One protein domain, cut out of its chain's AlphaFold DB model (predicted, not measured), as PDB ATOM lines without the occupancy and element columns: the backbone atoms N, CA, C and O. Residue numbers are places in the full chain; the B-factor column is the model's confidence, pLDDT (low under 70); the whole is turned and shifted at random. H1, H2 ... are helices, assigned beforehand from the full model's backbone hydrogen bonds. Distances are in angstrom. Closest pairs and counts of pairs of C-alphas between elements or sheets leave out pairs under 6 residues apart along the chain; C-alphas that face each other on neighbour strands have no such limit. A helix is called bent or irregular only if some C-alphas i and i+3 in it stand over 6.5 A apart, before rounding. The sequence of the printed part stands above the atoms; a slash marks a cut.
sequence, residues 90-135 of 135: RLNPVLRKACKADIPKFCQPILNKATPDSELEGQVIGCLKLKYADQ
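AT A GLANCE: This is residues 90 to 135 of the 135 residues of the protein "Golgi apparatus protein 1" of Notothenia coriiceps (black rockcod) (UniProt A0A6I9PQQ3). A helical hairpin of H2 and H3 makes the body, with the short H1 set off to one side of it; at one end residues 113 to 118 of the loop between H2 and H3 stick out. The 46 printed residues hold three named helices, H1, H2 and H3 in that order, and no named strand: all helix. The whole is compact, with a radius of gyration of the C-alphas of 10.3 A and spans of 32 by 21 by 17 A.

IN THESE COORDINATES: Find C-alpha 93 at (64.677, 16.431, -23.683), where H1, residues 93 to 98, begins. H2, residues 102 to 111, measures 12.1 A and is irregular: C-alphas 106 and 109 are 8.3 A apart. H3, residues 123 to 133, runs 15.5 A to C-alpha 133 at (82.352, 5.661, -30.333).

HOW THE PARTS SIT: Look at Cys 107 and Cys 127: their C-alphas, 6.1 A apart, are the closest where H2 and H3 touch, at a steep tilt of 42 degrees, opposite ways. H1 and H2 are close but not clearly touching, the closest C-alphas being Arg 96 and Ile 103 at 7.9 A. H1 and H3 are apart. Every O i to N i+4 pair is within hydrogen-bond range in H1 and H3, and 4 of 6 in H2.

THE WHOLE: The farthest C-alphas, Asp 117 and Gln 135, are 32.1 A apart. The printed part has no cut; the link from H2 to H3 is long. Confidence is under 70 at residues 116 to 117 and 134 to 135.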
ATOM      1  N   ARG A  90      70.233  20.668 -24.058       93.50
ATOM      2  CA  ARG A  90      69.079  21.200 -23.313       93.50
ATOM      3  C   ARG A  90      67.832  21.331 -24.182       93.50
ATOM      4  O   ARG A  90      66.733  21.227 -23.651       93.50
ATOM      5  N   LEU A  91      67.997  21.484 -25.497       95.75
ATOM      6  CA  LEU A  91      66.903  21.507 -26.471       95.75
ATOM      7  C   LEU A  91      66.476  20.095 -26.904       95.75
ATOM      8  O   LEU A  91      65.537  19.951 -27.678       95.75
ATOM      9  N   ASN A  92      67.131  19.041 -26.408       96.25
ATOM     10  CA  ASN A  92      66.779  17.654 -26.685       96.25
ATOM     11  C   ASN A  92      66.387  16.929 -25.385       96.25
ATOM     12  O   ASN A  92      67.232  16.287 -24.754       96.25
ATOM     13  N   PRO A  93      65.112  17.000 -24.959       94.75
ATOM     14  CA  PRO A  93      64.677  16.431 -23.683       94.75
ATOM     15  C   PRO A  93      64.846  14.910 -23.618       94.75
ATOM     16  O   PRO A  93      65.140  14.378 -22.548       94.75
ATOM     17  N   VAL A  94      64.721  14.211 -24.753       93.81
ATOM     18  CA  VAL A  94      64.935  12.757 -24.834       93.81
ATOM     19  C   VAL A  94      66.394  12.421 -24.532       93.81
ATOM     20  O   VAL A  94      66.657  11.626 -23.633       93.81
ATOM     21  N   LEU A  95      67.341  13.079 -25.213       94.81
ATOM     22  CA  LEU A  95      68.775  12.903 -24.965       94.81
ATOM     23  C   LEU A  95      69.148  13.300 -23.532       94.81
ATOM     24  O   LEU A  95      69.824  12.549 -22.839       94.81
ATOM     25  N   ARG A  96      68.682  14.464 -23.066       95.00
ATOM     26  CA  ARG A  96      68.965  14.966 -21.714       95.00
ATOM     27  C   ARG A  96      68.480  14.005 -20.631       95.00
ATOM     28  O   ARG A  96      69.149  13.862 -19.611       95.00
ATOM     29  N   LYS A  97      67.325  13.363 -20.837       95.25
ATOM     30  CA  LYS A  97      66.781  12.359 -19.917       95.25
ATOM     31  C   LYS A  97      67.581  11.058 -19.978       95.25
ATOM     32  O   LYS A  97      67.953  10.550 -18.927       95.25
ATOM     33  N   ALA A  98      67.845  10.545 -21.179       95.62
ATOM     34  CA  ALA A  98      68.543   9.276 -21.374       95.62
ATOM     35  C   ALA A  98      69.997   9.331 -20.878       95.62
ATOM     36  O   ALA A  98      70.432   8.454 -20.145       95.62
ATOM     37  N   CYS A  99      70.717  10.409 -21.191       95.56
ATOM     38  CA  CYS A  99      72.127  10.597 -20.846       95.56
ATOM     39  C   CYS A  99      72.321  11.422 -19.561       95.56
ATOM     40  O   CYS A  99      73.364  12.048 -19.382       95.56
ATOM     41  N   LYS A 100      71.321  11.476 -18.667       96.00
ATOM     42  CA  LYS A 100      71.335  12.357 -17.481       96.00
ATOM     43  C   LYS A 100      72.582  12.166 -16.607       96.00
ATOM     44  O   LYS A 100      73.112  13.151 -16.103       96.00
ATOM     45  N   ALA A 101      73.026  10.921 -16.424       95.56
ATOM     46  CA  ALA A 101      74.222  10.590 -15.647       95.56
ATOM     47  C   ALA A 101      75.518  10.725 -16.467       95.56
ATOM     48  O   ALA A 101      76.550  11.131 -15.938       95.56
ATOM     49  N   ASP A 102      75.451  10.441 -17.765       95.12
ATOM     50  CA  ASP A 102      76.609  10.424 -18.661       95.12
ATOM     51  C   ASP A 102      77.098  11.826 -19.024       95.12
ATOM     52  O   ASP A 102      78.299  12.055 -19.137       95.12
ATOM     53  N   ILE A 103      76.182  12.789 -19.154       95.00
ATOM     54  CA  ILE A 103      76.512  14.188 -19.454       95.00
ATOM     55  C   ILE A 103      77.531  14.760 -18.451       95.00
ATOM     56  O   ILE A 103      78.594  15.195 -18.896       95.00
ATOM     57  N   PRO A 104      77.281  14.763 -17.125       94.50
ATOM     58  CA  PRO A 104      78.284  15.226 -16.173       94.50
ATOM     59  C   PRO A 104      79.481  14.274 -16.098       94.50
ATOM     60  O   PRO A 104      80.610  14.741 -16.044       94.50
ATOM     61  N   LYS A 105      79.283  12.953 -16.180       94.56
ATOM     62  CA  LYS A 105      80.387  11.980 -16.102       94.56
ATOM     63  C   LYS A 105      81.452  12.190 -17.183       94.56
ATOM     64  O   LYS A 105      82.642  12.111 -16.894       94.56
ATOM     65  N   PHE A 106      81.035  12.442 -18.420       93.75
ATOM     66  CA  PHE A 106      81.933  12.474 -19.573       93.75
ATOM     67  C   PHE A 106      82.218  13.879 -20.101       93.75
ATOM     68  O   PHE A 106      83.280  14.112 -20.674       93.75
ATOM     69  N   CYS A 107      81.294  14.820 -19.907       94.88
ATOM     70  CA  CYS A 107      81.361  16.151 -20.506       94.88
ATOM     71  C   CYS A 107      81.498  17.273 -19.466       94.88
ATOM     72  O   CYS A 107      81.324  18.444 -19.811       94.88
ATOM     73  N   GLN A 108      81.873  16.953 -18.216       93.75
ATOM     74  CA  GLN A 108      82.091  17.937 -17.144       93.75
ATOM     75  C   GLN A 108      82.960  19.139 -17.554       93.75
ATOM     76  O   GLN A 108      82.578  20.264 -17.233       93.75
ATOM     77  N   PRO A 109      84.082  18.978 -18.289       92.19
ATOM     78  CA  PRO A 109      84.919  20.120 -18.663       92.19
ATOM     79  C   PRO A 109      84.198  21.149 -19.542       92.19
ATOM     80  O   PRO A 109      84.522  22.332 -19.492       92.19
ATOM     81  N   ILE A 110      83.220  20.706 -20.340       92.00
ATOM     82  CA  ILE A 110      82.376  21.583 -21.164       92.00
ATOM     83  C   ILE A 110      81.356  22.291 -20.271       92.00
ATOM     84  O   ILE A 110      81.183  23.502 -20.377       92.00
ATOM     85  N   LEU A 111      80.727  21.555 -19.349       90.44
ATOM     86  CA  LEU A 111      79.752  22.116 -18.408       90.44
ATOM     87  C   LEU A 111      80.374  23.178 -17.493       90.44
ATOM     88  O   LEU A 111      79.739  24.189 -17.230       90.44
ATOM     89  N   ASN A 112      81.624  22.998 -17.066       89.25
ATOM     90  CA  ASN A 112      82.328  23.974 -16.227       89.25
ATOM     91  C   ASN A 112      82.609  25.298 -16.954       89.25
ATOM     92  O   ASN A 112      82.777  26.329 -16.312       89.25
ATOM     93  N   LYS A 113      82.676  25.271 -18.290       82.44
ATOM     94  CA  LYS A 113      82.830  26.465 -19.133       82.44
ATOM     95  C   LYS A 113      81.482  27.077 -19.519       82.44
ATOM     96  O   LYS A 113      81.449  28.169 -20.081       82.44
ATOM     97  N   ALA A 114      80.381  26.378 -19.242       81.56
ATOM     98  CA  ALA A 114      79.044  26.850 -19.535       81.56
ATOM     99  C   ALA A 114      78.667  27.970 -18.565       81.56
ATOM    100  O   ALA A 114      78.661  27.780 -17.350       81.56
ATOM    101  N   THR A 115      78.254  29.116 -19.097       73.50
ATOM    102  CA  THR A 115      77.410  30.021 -18.315       73.50
ATOM    103  C   THR A 115      75.958  29.535 -18.415       73.50
ATOM    104  O   THR A 115      75.590  28.947 -19.441       73.50
ATOM    105  N   PRO A 116      75.101  29.768 -17.400       63.25
ATOM    106  CA  PRO A 116      73.681  29.388 -17.458       63.25
ATOM    107  C   PRO A 116      72.967  29.893 -18.721       63.25
ATOM    108  O   PRO A 116      72.011  29.278 -19.199       63.25
ATOM    109  N   ASP A 117      73.494  30.983 -19.270       65.00
ATOM    110  CA  ASP A 117      72.910  31.787 -20.326       65.00
ATOM    111  C   ASP A 117      73.562  31.611 -21.706       65.00
ATOM    112  O   ASP A 117      73.062  32.167 -22.684       65.00
ATOM    113  N   SER A 118      74.660  30.856 -21.810       75.69
ATOM    114  CA  SER A 118      75.326  30.572 -23.087       75.69
ATOM    115  C   SER A 118      74.824  29.260 -23.679       75.69
ATOM    116  O   SER A 118      74.849  28.223 -23.004       75.69
ATOM    117  N   GLU A 119      74.398  29.281 -24.944       82.19
ATOM    118  CA  GLU A 119      74.230  28.066 -25.748       82.19
ATOM    119  C   GLU A 119      75.568  27.320 -25.836       82.19
ATOM    120  O   GLU A 119      76.623  27.934 -25.971       82.19
ATOM    121  N   LEU A 120      75.537  25.992 -25.735       81.62
ATOM    122  CA  LEU A 120      76.741  25.162 -25.835       81.62
ATOM    123  C   LEU A 120      77.026  24.727 -27.271       81.62
ATOM    124  O   LEU A 120      77.938  23.934 -27.481       81.62
ATOM    125  N   GLU A 121      76.235  25.201 -28.239       83.94
ATOM    126  CA  GLU A 121      76.421  25.009 -29.686       83.94
ATOM    127  C   GLU A 121      76.829  23.573 -30.077       83.94
ATOM    128  O   GLU A 121      77.706  23.337 -30.903       83.94
ATOM    129  N   GLY A 122      76.203  22.580 -29.445       87.12
ATOM    130  CA  GLY A 122      76.386  21.164 -29.746       87.12
ATOM    131  C   GLY A 122      77.614  20.520 -29.101       87.12
ATOM    132  O   GLY A 122      77.795  19.316 -29.263       87.12
ATOM    133  N   GLN A 123      78.417  21.247 -28.316       91.81
ATOM    134  CA  GLN A 123      79.637  20.725 -27.681       91.81
ATOM    135  C   GLN A 123      79.371  19.482 -26.820       91.81
ATOM    136  O   GLN A 123      80.081  18.484 -26.934       91.81
ATOM    137  N   VAL A 124      78.312  19.498 -26.001       93.50
ATOM    138  CA  VAL A 124      77.937  18.341 -25.165       93.50
ATOM    139  C   VAL A 124      77.510  17.151 -26.023       93.50
ATOM    140  O   VAL A 124      77.899  16.022 -25.747       93.50
ATOM    141  N   ILE A 125      76.760  17.392 -27.102       93.19
ATOM    142  CA  ILE A 125      76.334  16.334 -28.028       93.19
ATOM    143  C   ILE A 125      77.551  15.728 -28.740       93.19
ATOM    144  O   ILE A 125      77.639  14.510 -28.865       93.19
ATOM    145  N   GLY A 126      78.503  16.558 -29.176       93.25
ATOM    146  CA  GLY A 126      79.763  16.106 -29.764       93.25
ATOM    147  C   GLY A 126      80.587  15.262 -28.791       93.25
ATOM    148  O   GLY A 126      81.028  14.175 -29.148       93.25
ATOM    149  N   CYS A 127      80.715  15.709 -27.541       94.56
ATOM    150  CA  CYS A 127      81.384  14.957 -26.481       94.56
ATOM    151  C   CYS A 127      80.746  13.577 -26.244       94.56
ATOM    152  O   CYS A 127      81.457  12.573 -26.230       94.56
ATOM    153  N   LEU A 128      79.414  13.503 -26.131       93.69
ATOM    154  CA  LEU A 128      78.705  12.229 -25.969       93.69
ATOM    155  C   LEU A 128      78.919  11.293 -27.166       93.69
ATOM    156  O   LEU A 128      79.121  10.100 -26.970       93.69
ATOM    157  N   LYS A 129      78.917  11.821 -28.399       92.31
ATOM    158  CA  LYS A 129      79.184  11.023 -29.608       92.31
ATOM    159  C   LYS A 129      80.585  10.421 -29.607       92.31
ATOM    160  O   LYS A 129      80.720   9.242 -29.909       92.31
ATOM    161  N   LEU A 130      81.601  11.211 -29.253       91.69
ATOM    162  CA  LEU A 130      82.979  10.724 -29.148       91.69
ATOM    163  C   LEU A 130      83.072   9.597 -28.114       91.69
ATOM    164  O   LEU A 130      83.606   8.536 -28.403       91.69
ATOM    165  N   LYS A 131      82.457   9.780 -26.941       88.06
ATOM    166  CA  LYS A 131      82.502   8.785 -25.861       88.06
ATOM    167  C   LYS A 131      81.655   7.542 -26.085       88.06
ATOM    168  O   LYS A 131      81.924   6.532 -25.445       88.06
ATOM    169  N   TYR A 132      80.657   7.609 -26.957       85.75
ATOM    170  CA  TYR A 132      79.938   6.430 -27.427       85.75
ATOM    171  C   TYR A 132      80.754   5.641 -28.459       85.75
ATOM    172  O   TYR A 132      80.704   4.424 -28.453       85.75
ATOM    173  N   ALA A 133      81.509   6.319 -29.331       82.12
ATOM    174  CA  ALA A 133      82.352   5.661 -30.333       82.12
ATOM    175  C   ALA A 133      83.589   4.960 -29.735       82.12
ATOM    176  O   ALA A 133      84.126   4.054 -30.362       82.12
ATOM    177  N   ASP A 134      84.026   5.382 -28.545       68.38
ATOM    178  CA  ASP A 134      85.144   4.787 -27.797       68.38
ATOM    179  C   ASP A 134      84.748   3.523 -26.981       68.38
ATOM    180  O   ASP A 134      85.599   2.980 -26.273       68.38
ATOM    181  N   GLN A 135      83.476   3.091 -27.012       57.16
ATOM    182  CA  GLN A 135      82.941   1.911 -26.298       57.16
ATOM    183  C   GLN A 135      82.717   0.734 -27.245       57.16
ATOM    184  O   GLN A 135      82.967  -0.407 -26.799       57.16
TER     185      GLN A 135